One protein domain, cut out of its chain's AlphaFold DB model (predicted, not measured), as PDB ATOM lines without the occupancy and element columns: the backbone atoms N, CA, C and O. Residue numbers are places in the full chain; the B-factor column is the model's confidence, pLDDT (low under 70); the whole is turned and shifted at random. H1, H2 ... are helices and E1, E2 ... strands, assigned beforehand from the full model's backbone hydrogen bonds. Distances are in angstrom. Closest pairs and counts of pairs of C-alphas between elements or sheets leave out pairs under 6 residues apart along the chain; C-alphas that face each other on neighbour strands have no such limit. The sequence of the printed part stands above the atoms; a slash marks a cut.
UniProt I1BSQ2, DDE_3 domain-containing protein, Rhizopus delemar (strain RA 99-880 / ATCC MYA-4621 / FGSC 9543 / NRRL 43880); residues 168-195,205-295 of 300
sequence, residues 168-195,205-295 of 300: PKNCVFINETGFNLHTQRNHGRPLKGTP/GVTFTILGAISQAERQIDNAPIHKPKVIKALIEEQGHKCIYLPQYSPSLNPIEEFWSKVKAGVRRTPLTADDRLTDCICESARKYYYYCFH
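What this domain is: This is residues 168 to 195 and 205 to 295 of the 300 residues of the protein "DDE_3 domain-containing protein" of Rhizopus delemar (strain RA 99-880 / ATCC MYA-4621 / FGSC 9543 / NRRL 43880) (UniProt I1BSQ2). A ribbon of two antiparallel strands, E1 and E2, lies at the core, with two helices, H2 and H3, packed together and crossing steeply beside it; H2 packs mostly on E1. The small helix H1 sits off at one end on long links, and residues 187 to 195 stick out at the other end. The printed part has 119 residues, under half of them in named elements, in the order E1, E2, H1, H2, H3; the class is mixed, helices and strands. It is loose, with a radius of gyration of the C-alphas of 17.9 A, and spans 64 by 32 by 30 A.

Where its parts are: E1, residues 172 to 180, begins at C-alpha 172 (142.815, 137.586, 159.338) and is 25.9 A long. E2, residues 207 to 215, is also 25.9 A long. H2 holds residues 255 to 269, 21.8 A. H3, residues 278 to 295, is 26.3 A long and ends at C-alpha 295 (145.567, 123.918, 172.671). H1 is residues 231 to 238.

How they stand to each other: E1 and E2 are antiparallel neighbours at 159 degrees; N 173 and O 214 are 2.8 A apart and N 179 and O 208 2.7 A, within hydrogen-bond range. The closest C-alphas of E1 and H2 are those of Phe 173 and Ile 256, 6.4 A. H3 touches H2 with residues 281 to 289 alone, closest at the C-alphas of Val 263 and Ser 285, 5.4 A. Their lines stand at a steep tilt of 53 degrees, opposite ways. E2 and H3 are near each other, with 6 pairs of C-alphas within 10 A. H1 is apart from E1, H2 and H3. In H1, H2 and H3 every O i to N i+4 pair is within hydrogen-bond range.

The domain as a whole: The two C-alphas farthest apart, of Gly 193 and Glu 238, are 65.5 A apart. Residues 196 to 204 are not printed; C-alphas 195 and 205 are 24.2 A apart across this cut. The links E2 to H1 and H1 to H2 are long. Mean pLDDT of the printed part is 72.1; 38 residues are under 70, among them 216 to 231 and 290 to 295.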
ATOM      1  N   PRO A 168     150.963 137.103 162.883       70.31
ATOM      2  CA  PRO A 168     150.358 136.345 163.980       70.31
ATOM      3  C   PRO A 168     149.385 137.140 164.867       70.31
ATOM      4  O   PRO A 168     148.597 136.524 165.578       70.31
ATOM      5  N   LYS A 169     149.415 138.481 164.869       72.50
ATOM      6  CA  LYS A 169     148.617 139.286 165.820       72.50
ATOM      7  C   LYS A 169     147.480 140.073 165.186       72.50
ATOM      8  O   LYS A 169     146.421 140.199 165.789       72.50
ATOM      9  N   ASN A 170     147.689 140.602 163.983       76.75
ATOM     10  CA  ASN A 170     146.806 141.619 163.407       76.75
ATOM     11  C   ASN A 170     146.196 141.199 162.060       76.75
ATOM     12  O   ASN A 170     145.514 141.999 161.421       76.75
ATOM     13  N   CYS A 171     146.429 139.959 161.611       74.88
ATOM     14  CA  CYS A 171     145.970 139.489 160.305       74.88
ATOM     15  C   CYS A 171     144.886 138.414 160.410       74.88
ATOM     16  O   CYS A 171     145.028 137.413 161.113       74.88
ATOM     17  N   VAL A 172     143.835 138.598 159.612       79.44
ATOM     18  CA  VAL A 172     142.815 137.586 159.338       79.44
ATOM     19  C   VAL A 172     143.027 137.060 157.925       79.44
ATOM     20  O   VAL A 172     143.057 137.826 156.963       79.44
ATOM     21  N   PHE A 173     143.109 135.743 157.787       80.19
ATOM     22  CA  PHE A 173     143.212 135.075 156.499       80.19
ATOM     23  C   PHE A 173     141.858 134.525 156.088       80.19
ATOM     24  O   PHE A 173     141.268 133.732 156.814       80.19
ATOM     25  N   ILE A 174     141.387 134.916 154.907       80.69
ATOM     26  CA  ILE A 174     140.101 134.484 154.360       80.69
ATOM     27  C   ILE A 174     140.356 133.714 153.071       80.69
ATOM     28  O   ILE A 174     141.143 134.147 152.228       80.69
ATOM     29  N   ASN A 175     139.695 132.571 152.906       82.81
ATOM     30  CA  ASN A 175     139.760 131.813 151.665       82.81
ATOM     31  C   ASN A 175     138.525 130.945 151.451       82.81
ATOM     32  O   ASN A 175     137.830 130.557 152.389       82.81
ATOM     33  N   GLU A 176     138.316 130.587 150.193       81.81
ATOM     34  CA  GLU A 176     137.242 129.728 149.738       81.81
ATOM     35  C   GLU A 176     137.790 128.341 149.374       81.81
ATOM     36  O   GLU A 176     138.848 128.202 148.759       81.81
ATOM     37  N   THR A 177     137.064 127.285 149.735       82.88
ATOM     38  CA  THR A 177     137.429 125.919 149.360       82.88
ATOM     39  C   THR A 177     136.230 125.100 148.898       82.88
ATOM     40  O   THR A 177     135.194 125.035 149.555       82.88
ATOM     41  N   GLY A 178     136.410 124.377 147.792       83.25
ATOM     42  CA  GLY A 178     135.468 123.357 147.338       83.25
ATOM     43  C   GLY A 178     135.676 122.006 148.033       83.25
ATOM     44  O   GLY A 178     136.802 121.501 148.128       83.25
ATOM     45  N   PHE A 179     134.574 121.395 148.455       80.50
ATOM     46  CA  PHE A 179     134.452 120.013 148.905       80.50
ATOM     47  C   PHE A 179     133.568 119.244 147.926       80.50
ATOM     48  O   PHE A 179     132.485 119.692 147.560       80.50
ATOM     49  N   ASN A 180     134.032 118.073 147.495       78.00
ATOM     50  CA  ASN A 180     133.294 117.204 146.584       78.00
ATOM     51  C   ASN A 180     133.016 115.862 147.271       78.00
ATOM     52  O   ASN A 180     133.938 115.274 147.839       78.00
ATOM     53  N   LEU A 181     131.780 115.364 147.172       68.94
ATOM     54  CA  LEU A 181     131.340 114.063 147.695       68.94
ATOM     55  C   LEU A 181     132.222 112.889 147.219       68.94
ATOM     56  O   LEU A 181     132.436 111.923 147.944       68.94
ATOM     57  N   HIS A 182     132.795 113.002 146.018       68.75
ATOM     58  CA  HIS A 182     133.671 111.994 145.407       68.75
ATOM     59  C   HIS A 182     135.103 111.989 145.968       68.75
ATOM     60  O   HIS A 182     135.959 111.231 145.516       68.75
ATOM     61  N   THR A 183     135.400 112.836 146.956       68.81
ATOM     62  CA  THR A 183     136.738 112.979 147.546       68.81
ATOM     63  C   THR A 183     136.994 111.882 148.591       68.81
ATOM     64  O   THR A 183     137.058 112.156 149.785       68.81
ATOM     65  N   GLN A 184     137.138 110.630 148.146       68.19
ATOM     66  CA  GLN A 184     137.380 109.461 149.007       68.19
ATOM     67  C   GLN A 184     138.866 109.042 149.062       68.19
ATOM     68  O   GLN A 184     139.744 109.664 148.458       68.19
ATOM     69  N   ARG A 185     139.172 107.982 149.827       72.25
ATOM     70  CA  ARG A 185     140.510 107.368 149.879       72.25
ATOM     71  C   ARG A 185     140.839 106.705 148.534       72.25
ATOM     72  O   ARG A 185     140.118 105.824 148.087       72.25
ATOM     73  N   ASN A 186     141.993 107.037 147.958       72.12
ATOM     74  CA  ASN A 186     142.448 106.455 146.683       72.12
ATOM     75  C   ASN A 186     143.125 105.078 146.821       72.12
ATOM     76  O   ASN A 186     143.497 104.470 145.819       72.12
ATOM     77  N   HIS A 187     143.350 104.601 148.048       76.38
ATOM     78  CA  HIS A 187     144.097 103.373 148.314       76.38
ATOM     79  C   HIS A 187     143.395 102.523 149.375       76.38
ATOM     80  O   HIS A 187     142.943 103.040 150.398       76.38
ATOM     81  N   GLY A 188     143.362 101.209 149.147       80.75
ATOM     82  CA  GLY A 188     142.828 100.200 150.061       80.75
ATOM     83  C   GLY A 188     143.736  98.970 150.118       80.75
ATOM     84  O   GLY A 188     144.664  98.839 149.320       80.75
ATOM     85  N   ARG A 189     143.485  98.072 151.074       83.50
ATOM     86  CA  ARG A 189     144.250  96.827 151.262       83.50
ATOM     87  C   ARG A 189     143.337  95.612 151.041       83.50
ATOM     88  O   ARG A 189     142.794  95.105 152.019       83.50
ATOM     89  N   PRO A 190     143.113  95.178 149.788       88.56
ATOM     90  CA  PRO A 190     142.364  93.957 149.515       88.56
ATOM     91  C   PRO A 190     143.231  92.718 149.787       88.56
ATOM     92  O   PRO A 190     144.459  92.805 149.894       88.56
ATOM     93  N   LEU A 191     142.591  91.551 149.868       87.75
ATOM     94  CA  LEU A 191     143.302  90.274 149.865       87.75
ATOM     95  C   LEU A 191     144.096  90.112 148.560       87.75
ATOM     96  O   LEU A 191     143.732  90.630 147.502       87.75
ATOM     97  N   LYS A 192     145.210  89.380 148.624       84.25
ATOM     98  CA  LYS A 192     146.049  89.130 147.449       84.25
ATOM     99  C   LYS A 192     145.217  88.437 146.360       84.25
ATOM    100  O   LYS A 192     144.670  87.368 146.598       84.25
ATOM    101  N   GLY A 193     145.158  89.043 145.175       88.56
ATOM    102  CA  GLY A 193     144.396  88.530 144.032       88.56
ATOM    103  C   GLY A 193     142.976  89.089 143.895       88.56
ATOM    104  O   GLY A 193     142.330  88.798 142.895       88.56
ATOM    105  N   THR A 194     142.498  89.920 144.830       85.56
ATOM    106  CA  THR A 194     141.193  90.584 144.703       85.56
ATOM    107  C   THR A 194     141.334  92.075 144.381       85.56
ATOM    108  O   THR A 194     142.270  92.738 144.842       85.56
ATOM    109  N   PRO A 195     140.429  92.639 143.558       83.31
ATOM    110  CA  PRO A 195     140.433  94.065 143.262       83.31
ATOM    111  C   PRO A 195     139.966  94.877 144.477       83.31
ATOM    112  O   PRO A 195     138.979  94.531 145.127       83.31
ATOM    113  N   GLY A 205     128.006 114.521 142.282       57.88
ATOM    114  CA  GLY A 205     128.161 114.893 143.683       57.88
ATOM    115  C   GLY A 205     128.005 116.400 143.811       57.88
ATOM    116  O   GLY A 205     128.652 117.140 143.070       57.88
ATOM    117  N   VAL A 206     127.142 116.848 144.721       67.06
ATOM    118  CA  VAL A 206     127.016 118.271 145.038       67.06
ATOM    119  C   VAL A 206     128.377 118.750 145.538       67.06
ATOM    120  O   VAL A 206     128.951 118.171 146.465       67.06
ATOM    121  N   THR A 207     128.928 119.767 144.882       73.25
ATOM    122  CA  THR A 207     130.129 120.452 145.354       73.25
ATOM    123  C   THR A 207     129.703 121.531 146.332       73.25
ATOM    124  O   THR A 207     128.983 122.451 145.948       73.25
ATOM    125  N   PHE A 208     130.142 121.426 147.581       78.62
ATOM    126  CA  PHE A 208     129.959 122.487 148.565       78.62
ATOM    127  C   PHE A 208     131.164 123.397 148.513       78.62
ATOM    128  O   PHE A 208     132.295 122.922 148.611       78.62
ATOM    129  N   THR A 209     130.925 124.693 148.399       80.75
ATOM    130  CA  THR A 209     131.989 125.673 148.521       80.75
ATOM    131  C   THR A 209     131.830 126.410 149.837       80.75
ATOM    132  O   THR A 209     130.743 126.883 150.158       80.75
ATOM    133  N   ILE A 210     132.892 126.416 150.637       81.69
ATOM    134  CA  ILE A 210     132.897 126.971 151.988       81.69
ATOM    135  C   ILE A 210     133.888 128.120 152.024       81.69
ATOM    136  O   ILE A 210     135.052 127.953 151.655       81.69
ATOM    137  N   LEU A 211     133.416 129.267 152.500       81.81
ATOM    138  CA  LEU A 211     134.246 130.397 152.874       81.81
ATOM    139  C   LEU A 211     134.667 130.217 154.334       81.81
ATOM    140  O   LEU A 211     133.824 129.977 155.197       81.81
ATOM    141  N   GLY A 212     135.961 130.318 154.611       78.38
ATOM    142  CA  GLY A 212     136.479 130.298 155.975       78.38
ATOM    143  C   GLY A 212     137.415 131.460 156.224       78.38
ATOM    144  O   GLY A 212     138.070 131.957 155.304       78.38
ATOM    145  N   ALA A 213     137.473 131.860 157.487       80.75
ATOM    146  CA  ALA A 213     138.403 132.839 158.005       80.75
ATOM    147  C   ALA A 213     139.163 132.220 159.180       80.75
ATOM    148  O   ALA A 213     138.558 131.535 160.006       80.75
ATOM    149  N   ILE A 214     140.471 132.448 159.249       78.12
ATOM    150  CA  ILE A 214     141.284 132.099 160.414       78.12
ATOM    151  C   ILE A 214     142.107 133.303 160.850       78.12
ATOM    152  O   ILE A 214     142.577 134.094 160.033       78.12
ATOM    153  N   SER A 215     142.281 133.418 162.155       77.00
ATOM    154  CA  SER A 215     143.121 134.402 162.819       77.00
ATOM    155  C   SER A 215     143.851 133.675 163.936       77.00
ATOM    156  O   SER A 215     143.280 132.776 164.553       77.00
ATOM    157  N   GLN A 216     145.104 134.042 164.184       69.31
ATOM    158  CA  GLN A 216     145.828 133.577 165.365       69.31
ATOM    159  C   GLN A 216     145.504 134.440 166.599       69.31
ATOM    160  O   GLN A 216     145.653 133.981 167.727       69.31
ATOM    161  N   ALA A 217     144.989 135.655 166.404       59.69
ATOM    162  CA  ALA A 217     144.477 136.480 167.490       59.69
ATOM    163  C   ALA A 217     143.102 135.991 167.967       59.69
ATOM    164  O   ALA A 217     142.237 135.705 167.138       59.69
ATOM    165  N   GLU A 218     142.878 135.998 169.287       50.53
ATOM    166  CA  GLU A 218     141.645 135.589 169.995       50.53
ATOM    167  C   GLU A 218     140.378 136.405 169.647       50.53
ATOM    168  O   GLU A 218     139.337 136.265 170.289       50.53
ATOM    169  N   ARG A 219     140.421 137.282 168.640       43.22
ATOM    170  CA  ARG A 219     139.256 138.076 168.251       43.22
ATOM    171  C   ARG A 219     138.305 137.253 167.387       43.22
ATOM    172  O   ARG A 219     138.620 136.884 166.259       43.22
ATOM    173  N   GLN A 220     137.114 137.019 167.930       38.62
ATOM    174  CA  GLN A 220     135.956 136.507 167.211       38.62
ATOM    175  C   GLN A 220     135.589 137.468 166.073       38.62
ATOM    176  O   GLN A 220     135.436 138.671 166.283       38.62
ATOM    177  N   ILE A 221     135.499 136.936 164.857       44.28
ATOM    178  CA  ILE A 221     135.124 137.697 163.665       44.28
ATOM    179  C   ILE A 221     133.636 137.480 163.448       44.28
ATOM    180  O   ILE A 221     133.221 136.383 163.069       44.28
ATOM    181  N   ASP A 222     132.843 138.525 163.656       33.44
ATOM    182  CA  ASP A 222     131.425 138.479 163.338       33.44
ATOM    183  C   ASP A 222     131.204 138.748 161.845       33.44
ATOM    184  O   ASP A 222     131.464 139.823 161.312       33.44
ATOM    185  N   ASN A 223     130.741 137.690 161.182       35.69
ATOM    186  CA  ASN A 223     129.876 137.662 160.006       35.69
ATOM    187  C   ASN A 223     130.134 138.734 158.922       35.69
ATOM    188  O   ASN A 223     129.379 139.694 158.767       35.69
ATOM    189  N   ALA A 224     131.162 138.516 158.095       36.06
ATOM    190  CA  ALA A 224     131.422 139.331 156.908       36.06
ATOM    191  C   ALA A 224     130.839 138.678 155.628       36.06
ATOM    192  O   ALA A 224     131.229 137.559 155.282       36.06
ATOM    193  N   PRO A 225     129.938 139.349 154.883       37.44
ATOM    194  CA  PRO A 225     129.462 138.886 153.580       37.44
ATOM    195  C   PRO A 225     130.496 139.189 152.484       37.44
ATOM    196  O   PRO A 225     130.962 140.322 152.363       37.44
ATOM    197  N   ILE A 226     130.854 138.204 151.650       45.50
ATOM    198  CA  ILE A 226     131.914 138.380 150.640       45.50
ATOM    199  C   ILE A 226     131.469 137.897 149.256       45.50
ATOM    200  O   ILE A 226     131.065 136.751 149.109       45.50
ATOM    201  N   HIS A 227     131.499 138.821 148.273       42.53
ATOM    202  CA  HIS A 227     132.189 138.754 146.961       42.53
ATOM    203  C   HIS A 227     131.733 139.892 145.995       42.53
ATOM    204  O   HIS A 227     130.889 139.642 145.144       42.53
ATOM    205  N   LYS A 228     132.307 141.120 146.067       53.69
ATOM    206  CA  LYS A 228     132.463 142.136 144.973       53.69
ATOM    207  C   LYS A 228     133.537 143.204 145.329       53.69
ATOM    208  O   LYS A 228     133.558 143.669 146.463       53.69
ATOM    209  N   PRO A 229     134.390 143.672 144.389       60.94
ATOM    210  CA  PRO A 229     135.676 144.312 144.727       60.94
ATOM    211  C   PRO A 229     135.658 145.785 145.184       60.94
ATOM    212  O   PRO A 229     136.618 146.207 145.817       60.94
ATOM    213  N   LYS A 230     134.624 146.590 144.895       62.94
ATOM    214  CA  LYS A 230     134.629 148.029 145.263       62.94
ATOM    215  C   LYS A 230     133.903 148.330 146.572       62.94
ATOM    216  O   LYS A 230     134.414 149.071 147.398       62.94
ATOM    217  N   VAL A 231     132.737 147.719 146.757       69.88
ATOM    218  CA  VAL A 231     131.891 147.940 147.938       69.88
ATOM    219  C   VAL A 231     132.531 147.333 149.189       69.88
ATOM    220  O   VAL A 231     132.514 147.943 150.244       69.88
ATOM    221  N   ILE A 232     133.169 146.166 149.062       71.31
ATOM    222  CA  ILE A 232     133.772 145.464 150.203       71.31
ATOM    223  C   ILE A 232     134.992 146.201 150.740       71.31
ATOM    224  O   ILE A 232     135.143 146.317 151.948       71.31
ATOM    225  N   LYS A 233     135.856 146.707 149.854       70.62
ATOM    226  CA  LYS A 233     137.036 147.451 150.291       70.62
ATOM    227  C   LYS A 233     136.623 148.688 151.093       70.62
ATOM    228  O   LYS A 233     137.163 148.887 152.169       70.62
ATOM    229  N   ALA A 234     135.612 149.419 150.616       75.06
ATOM    230  CA  ALA A 234     135.047 150.558 151.332       75.06
ATOM    231  C   ALA A 234     134.466 150.152 152.697       75.06
ATOM    232  O   ALA A 234     134.828 150.754 153.694       75.06
ATOM    233  N   LEU A 235     133.660 149.086 152.769       77.44
ATOM    234  CA  LEU A 235     133.091 148.604 154.037       77.44
ATOM    235  C   LEU A 235     134.162 148.153 155.042       77.44
ATOM    236  O   LEU A 235     134.026 148.383 156.235       77.44
ATOM    237  N   ILE A 236     135.228 147.499 154.576       75.44
ATOM    238  CA  ILE A 236     136.323 147.040 155.441       75.44
ATOM    239  C   ILE A 236     137.150 148.240 155.929       75.44
ATOM    240  O   ILE A 236     137.485 148.305 157.110       75.44
ATOM    241  N   GLU A 237     137.417 149.212 155.052       79.81
ATOM    242  CA  GLU A 237     138.114 150.457 155.405       79.81
ATOM    243  C   GLU A 237     137.274 151.344 156.343       79.81
ATOM    244  O   GLU A 237     137.826 151.925 157.275       79.81
ATOM    245  N   GLU A 238     135.946 151.389 156.179       81.31
ATOM    246  CA  GLU A 238     135.006 152.064 157.092       81.31
ATOM    247  C   GLU A 238     135.036 151.473 158.507       81.31
ATOM    248  O   GLU A 238     134.892 152.202 159.485       81.31
ATOM    249  N   GLN A 239     135.266 150.163 158.629       79.00
ATOM    250  CA  GLN A 239     135.431 149.477 159.916       79.00
ATOM    251  C   GLN A 239     136.864 149.584 160.475       79.00
ATOM    252  O   GLN A 239     137.182 148.969 161.489       79.00
ATOM    253  N   GLY A 240     137.746 150.361 159.832       78.44
ATOM    254  CA  GLY A 240     139.123 150.581 160.283       78.44
ATOM    255  C   GLY A 240     140.087 149.435 159.962       78.44
ATOM    256  O   GLY A 240     141.171 149.365 160.538       78.44
ATOM    257  N   HIS A 241     139.721 148.532 159.051       79.50
ATOM    258  CA  HIS A 241     140.551 147.401 158.642       79.50
ATOM    259  C   HIS A 241     141.200 147.641 157.267       79.50
ATOM    260  O   HIS A 241     140.619 148.253 156.371       79.50
ATOM    261  N   LYS A 242     142.408 147.105 157.056       77.62
ATOM    262  CA  LYS A 242     143.135 147.184 155.775       77.62
ATOM    263  C   LYS A 242     142.926 145.903 154.964       77.62
ATOM    264  O   LYS A 242     143.270 144.812 155.410       77.62
ATOM    265  N   CYS A 243     142.406 146.024 153.740       74.38
ATOM    266  CA  CYS A 243     142.332 144.902 152.796       74.38
ATOM    267  C   CYS A 243     143.699 144.617 152.166       74.38
ATOM    268  O   CYS A 243     144.258 145.484 151.490       74.38
ATOM    269  N   ILE A 244     144.196 143.386 152.306       75.12
ATOM    270  CA  ILE A 244     145.487 142.962 151.750       75.12
ATOM    271  C   ILE A 244     145.276 141.780 150.811       75.12
ATOM    272  O   ILE A 244     144.617 140.801 151.154       75.12
ATOM    273  N   TYR A 245     145.838 141.877 149.607       75.06
ATOM    274  CA  TYR A 245     145.689 140.862 148.570       75.06
ATOM    275  C   TYR A 245     146.983 140.080 148.390       75.06
ATOM    276  O   TYR A 245     148.048 140.647 148.158       75.06
ATOM    277  N   LEU A 246     146.902 138.754 148.446       72.62
ATOM    278  CA  LEU A 246     148.071 137.922 148.193       72.62
ATOM    279  C   LEU A 246     148.475 137.964 146.712       72.62
ATOM    280  O   LEU A 246     147.615 138.026 145.826       72.62
ATOM    281  N   PRO A 247     149.784 137.885 146.416       70.00
ATOM    282  CA  PRO A 247     150.245 137.849 145.041       70.00
ATOM    283  C   PRO A 247     149.780 136.569 144.333       70.00
ATOM    284  O   PRO A 247     149.685 135.495 144.935       70.00
ATOM    285  N   GLN A 248     149.544 136.661 143.021       69.62
ATOM    286  CA  GLN A 248     149.082 135.531 142.207       69.62
ATOM    287  C   GLN A 248     149.970 134.285 142.383       69.62
ATOM    288  O   GLN A 248     151.193 134.374 142.496       69.62
ATOM    289  N   TYR A 249     149.342 133.103 142.386       67.50
ATOM    290  CA  TYR A 249     150.005 131.803 142.561       67.50
ATOM    291  C   TYR A 249     150.824 131.669 143.858       67.50
ATOM    292  O   TYR A 249     151.837 130.964 143.872       67.50
ATOM    293  N   SER A 250     150.402 132.307 144.956       71.44
ATOM    294  CA  SER A 250     151.112 132.257 146.249       71.44
ATOM    295  C   SER A 250     150.299 131.626 147.389       71.44
ATOM    296  O   SER A 250     150.207 132.221 148.459       71.44
ATOM    297  N   PRO A 251     149.744 130.407 147.215       69.44
ATOM    298  CA  PRO A 251     148.979 129.739 148.274       69.44
ATOM    299  C   PRO A 251     149.828 129.440 149.519       69.44
ATOM    300  O   PRO A 251     149.301 129.385 150.618       69.44
ATOM    301  N   SER A 252     151.154 129.325 149.372       69.94
ATOM    302  CA  SER A 252     152.089 129.126 150.489       69.94
ATOM    303  C   SER A 252     152.171 130.306 151.461       69.94
ATOM    304  O   SER A 252     152.747 130.158 152.527       69.94
ATOM    305  N   LEU A 253     151.658 131.483 151.085       70.50
ATOM    306  CA  LEU A 253     151.594 132.661 151.956       70.50
ATOM    307  C   LEU A 253     150.248 132.767 152.688       70.50
ATOM    308  O   LEU A 253     150.009 133.752 153.377       70.50
ATOM    309  N   ASN A 254     149.357 131.788 152.506       78.44
ATOM    310  CA  ASN A 254     148.033 131.770 153.104       78.44
ATOM    311  C   ASN A 254     147.909 130.585 154.079       78.44
ATOM    312  O   ASN A 254     147.619 129.472 153.631       78.44
ATOM    313  N   PRO A 255     148.089 130.787 155.397       78.69
ATOM    314  CA  PRO A 255     148.038 129.709 156.388       78.69
ATOM    315  C   PRO A 255     146.731 128.901 156.360       78.69
ATOM    316  O   PRO A 255     146.722 127.708 156.664       78.69
ATOM    317  N   ILE A 256     145.622 129.504 155.915       80.50
ATOM    318  CA  ILE A 256     144.332 128.808 155.825       80.50
ATOM    319  C   ILE A 256     144.338 127.670 154.794       80.50
ATOM    320  O   ILE A 256     143.548 126.735 154.901       80.50
ATOM    321  N   GLU A 257     145.236 127.701 153.807       80.12
ATOM    322  CA  GLU A 257     145.394 126.606 152.844       80.12
ATOM    323  C   GLU A 257     145.890 125.327 153.531       80.12
ATOM    324  O   GLU A 257     145.443 124.222 153.204       80.12
ATOM    325  N   GLU A 258     146.768 125.455 154.532       83.31
ATOM    326  CA  GLU A 258     147.216 124.315 155.333       83.31
ATOM    327  C   GLU A 258     146.081 123.763 156.193       83.31
ATOM    328  O   GLU A 258     145.863 122.545 156.217       83.31
ATOM    329  N   PHE A 259     145.296 124.648 156.815       84.75
ATOM    330  CA  PHE A 259     144.084 124.265 157.537       84.75
ATOM    331  C   PHE A 259     143.126 123.482 156.627       84.75
ATOM    332  O   PHE A 259     142.741 122.351 156.944       84.75
ATOM    333  N   TRP A 260     142.817 124.001 155.435       84.94
ATOM    334  CA  TRP A 260     141.954 123.310 154.480       84.94
ATOM    335  C   TRP A 260     142.527 121.977 154.003       84.94
ATOM    336  O   TRP A 260     141.772 121.019 153.813       84.94
ATOM    337  N   SER A 261     143.848 121.874 153.844       85.00
ATOM    338  CA  SER A 261     144.525 120.614 153.529       85.00
ATOM    339  C   SER A 261     144.289 119.561 154.617       85.00
ATOM    340  O   SER A 261     143.949 118.413 154.306       85.00
ATOM    341  N   LYS A 262     144.375 119.948 155.899       86.88
ATOM    342  CA  LYS A 262     144.101 119.063 157.045       86.88
ATOM    343  C   LYS A 262     142.631 118.659 157.111       86.88
ATOM    344  O   LYS A 262     142.352 117.461 157.212       86.88
ATOM    345  N   VAL A 263     141.703 119.606 156.965       86.94
ATOM    346  CA  VAL A 263     140.255 119.328 156.954       86.94
ATOM    347  C   VAL A 263     139.895 118.382 155.809       86.94
ATOM    348  O   VAL A 263     139.289 117.337 156.031       86.94
ATOM    349  N   LYS A 264     140.361 118.651 154.584       85.00
ATOM    350  CA  LYS A 264     140.156 117.746 153.438       85.00
ATOM    351  C   LYS A 264     140.762 116.369 153.674       85.00
ATOM    352  O   LYS A 264     140.178 115.369 153.267       85.00
ATOM    353  N   ALA A 265     141.929 116.287 154.310       85.56
ATOM    354  CA  ALA A 265     142.535 115.009 154.662       85.56
ATOM    355  C   ALA A 265     141.729 114.255 155.732       85.56
ATOM    356  O   ALA A 265     141.691 113.028 155.693       85.56
ATOM    357  N   GLY A 266     141.093 114.956 156.676       84.06
ATOM    358  CA  GLY A 266     140.160 114.366 157.638       84.06
ATOM    359  C   GLY A 266     138.911 113.822 156.952       84.06
ATOM    360  O   GLY A 266     138.640 112.631 157.068       84.06
ATOM    361  N   VAL A 267     138.252 114.638 156.124       82.56
ATOM    362  CA  VAL A 267     137.080 114.224 155.332       82.56
ATOM    363  C   VAL A 267     137.403 113.022 154.438       82.56
ATOM    364  O   VAL A 267     136.666 112.049 154.432       82.56
ATOM    365  N   ARG A 268     138.558 113.005 153.753       81.50
ATOM    366  CA  ARG A 268     138.997 111.845 152.945       81.50
ATOM    367  C   ARG A 268     139.187 110.576 153.761       81.50
ATOM    368  O   ARG A 268     139.093 109.479 153.214       81.50
ATOM    369  N   ARG A 269     139.574 110.704 155.033       78.12
ATOM    370  CA  ARG A 269     139.784 109.547 155.902       78.12
ATOM    371  C   ARG A 269     138.456 108.977 156.365       78.12
ATOM    372  O   ARG A 269     138.405 107.765 156.490       78.12
ATOM    373  N   THR A 270     137.412 109.759 156.570       74.81
ATOM    374  CA  THR A 270     136.113 109.229 156.994       74.81
ATOM    375  C   THR A 270     135.310 108.794 155.763       74.81
ATOM    376  O   THR A 270     134.963 109.641 154.944       74.81
ATOM    377  N   PRO A 271     135.058 107.487 155.550       67.38
ATOM    378  CA  PRO A 271     134.196 107.058 154.456       67.38
ATOM    379  C   PRO A 271     132.784 107.578 154.722       67.38
ATOM    380  O   PRO A 271     132.241 107.303 155.785       67.38
ATOM    381  N   LEU A 272     132.213 108.311 153.768       69.00
ATOM    382  CA  LEU A 272     130.812 108.716 153.830       69.00
ATOM    383  C   LEU A 272     129.936 107.480 153.617       69.00
ATOM    384  O   LEU A 272     130.068 106.800 152.592       69.00
ATOM    385  N   THR A 273     129.070 107.183 154.577       66.38
ATOM    386  CA  THR A 273     127.980 106.218 154.414       66.38
ATOM    387  C   THR A 273     126.789 106.870 153.703       66.38
ATOM    388  O   THR A 273     126.802 108.066 153.417       66.38
ATOM    389  N   ALA A 274     125.770 106.083 153.345       64.25
ATOM    390  CA  ALA A 274     124.598 106.590 152.623       64.25
ATOM    391  C   ALA A 274     123.791 107.630 153.427       64.25
ATOM    392  O   ALA A 274     123.148 108.486 152.821       64.25
ATOM    393  N   ASP A 275     123.874 107.573 154.759       65.00
ATOM    394  CA  ASP A 275     123.146 108.451 155.679       65.00
ATOM    395  C   ASP A 275     123.973 109.675 156.114       65.00
ATOM    396  O   ASP A 275     123.426 110.641 156.652       65.00
ATOM    397  N   ASP A 276     125.285 109.673 155.848       69.19
ATOM    398  CA  ASP A 276     126.177 110.749 156.270       69.19
ATOM    399  C   ASP A 276     126.028 111.987 155.383       69.19
ATOM    400  O   ASP A 276     126.181 111.955 154.155       69.19
ATOM    401  N   ARG A 277     125.826 113.139 156.024       74.69
ATOM    402  CA  ARG A 277     125.904 114.432 155.348       74.69
ATOM    403  C   ARG A 277     127.353 114.888 155.282       74.69
ATOM    404  O   ARG A 277     128.035 115.022 156.294       74.69
ATOM    405  N   LEU A 278     127.803 115.241 154.078       76.00
ATOM    406  CA  LEU A 278     129.141 115.795 153.852       76.00
ATOM    407  C   LEU A 278     129.425 117.027 154.735       76.00
ATOM    408  O   LEU A 278     130.557 117.210 155.173       76.00
ATOM    409  N   THR A 279     128.411 117.846 155.029       78.44
ATOM    410  CA  THR A 279     128.526 118.998 155.936       78.44
ATOM    411  C   THR A 279     128.947 118.595 157.344       78.44
ATOM    412  O   THR A 279     129.804 119.255 157.926       78.44
ATOM    413  N   ASP A 280     128.411 117.495 157.867       80.94
ATOM    414  CA  ASP A 280     128.670 117.053 159.237       80.94
ATOM    415  C   ASP A 280     130.106 116.535 159.347       80.94
ATOM    416  O   ASP A 280     130.850 116.955 160.230       80.94
ATOM    417  N   CYS A 281     130.565 115.767 158.354       79.88
ATOM    418  CA  CYS A 281     131.959 115.326 158.278       79.88
ATOM    419  C   CYS A 281     132.951 116.490 158.135       79.88
ATOM    420  O   CYS A 281     134.057 116.436 158.681       79.88
ATOM    421  N   ILE A 282     132.584 117.545 157.397       82.06
ATOM    422  CA  ILE A 282     133.406 118.757 157.305       82.06
ATOM    423  C   ILE A 282     133.467 119.446 158.669       82.06
ATOM    424  O   ILE A 282     134.565 119.765 159.120       82.06
ATOM    425  N   CYS A 283     132.328 119.632 159.340       82.75
ATOM    426  CA  CYS A 283     132.250 120.245 160.665       82.75
ATOM    427  C   CYS A 283     133.054 119.464 161.712       82.75
ATOM    428  O   CYS A 283     133.847 120.054 162.443       82.75
ATOM    429  N   GLU A 284     132.908 118.142 161.768       83.62
ATOM    430  CA  GLU A 284     133.676 117.280 162.672       83.62
ATOM    431  C   GLU A 284     135.175 117.351 162.389       83.62
ATOM    432  O   GLU A 284     135.985 117.512 163.307       83.62
ATOM    433  N   SER A 285     135.561 117.283 161.112       84.94
ATOM    434  CA  SER A 285     136.964 117.395 160.738       84.94
ATOM    435  C   SER A 285     137.526 118.780 161.057       84.94
ATOM    436  O   SER A 285     138.671 118.865 161.490       84.94
ATOM    437  N   ALA A 286     136.762 119.851 160.840       83.62
ATOM    438  CA  ALA A 286     137.171 121.214 161.157       83.62
ATOM    439  C   ALA A 286     137.348 121.398 162.664       83.62
ATOM    440  O   ALA A 286     138.407 121.854 163.082       83.62
ATOM    441  N   ARG A 287     136.385 120.947 163.482       81.62
ATOM    442  CA  ARG A 287     136.491 120.965 164.952       81.62
ATOM    443  C   ARG A 287     137.750 120.254 165.417       81.62
ATOM    444  O   ARG A 287     138.517 120.824 166.183       81.62
ATOM    445  N   LYS A 288     138.015 119.050 164.902       79.06
ATOM    446  CA  LYS A 288     139.210 118.286 165.272       79.06
ATOM    447  C   LYS A 288     140.497 119.088 165.068       79.06
ATOM    448  O   LYS A 288     141.340 119.086 165.953       79.06
ATOM    449  N   TYR A 289     140.660 119.772 163.939       73.06
ATOM    450  CA  TYR A 289     141.883 120.541 163.679       73.06
ATOM    451  C   TYR A 289     141.872 121.949 164.285       73.06
ATOM    452  O   TYR A 289     142.945 122.489 164.530       73.06
ATOM    453  N   TYR A 290     140.698 122.515 164.578       65.12
ATOM    454  CA  TYR A 290     140.567 123.760 165.334       65.12
ATOM    455  C   TYR A 290     141.029 123.564 166.786       65.12
ATOM    456  O   TYR A 290     141.875 124.312 167.259       65.12
ATOM    457  N   TYR A 291     140.582 122.495 167.458       52.69
ATOM    458  CA  TYR A 291     141.026 122.174 168.822       52.69
ATOM    459  C   TYR A 291     142.534 121.886 168.911       52.69
ATOM    460  O   TYR A 291     143.171 122.304 169.869       52.69
ATOM    461  N   TYR A 292     143.124 121.241 167.900       48.75
ATOM    462  CA  TYR A 292     144.575 121.001 167.859       48.75
ATOM    463  C   TYR A 292     145.405 122.278 167.633       48.75
ATOM    464  O   TYR A 292     146.519 122.361 168.129       48.75
ATOM    465  N   CYS A 293     144.902 123.279 166.899       42.47
ATOM    466  CA  CYS A 293     145.670 124.509 166.638       42.47
ATOM    467  C   CYS A 293     145.657 125.511 167.803       42.47
ATOM    468  O   CYS A 293     146.500 126.398 167.823       42.47
ATOM    469  N   PHE A 294     144.711 125.395 168.742       38.69
ATOM    470  CA  PHE A 294     144.532 126.360 169.835       38.69
ATOM    471  C   PHE A 294     144.862 125.803 171.229       38.69
ATOM    472  O   PHE A 294     144.769 126.552 172.198       38.69
ATOM    473  N   HIS A 295     145.204 124.515 171.371       38.47
ATOM    474  CA  HIS A 295     145.567 123.918 172.671       38.47
ATOM    475  C   HIS A 295     146.958 123.272 172.723       38.47
ATOM    476  O   HIS A 295     147.424 122.997 173.824       38.47
TER     477      HIS A 295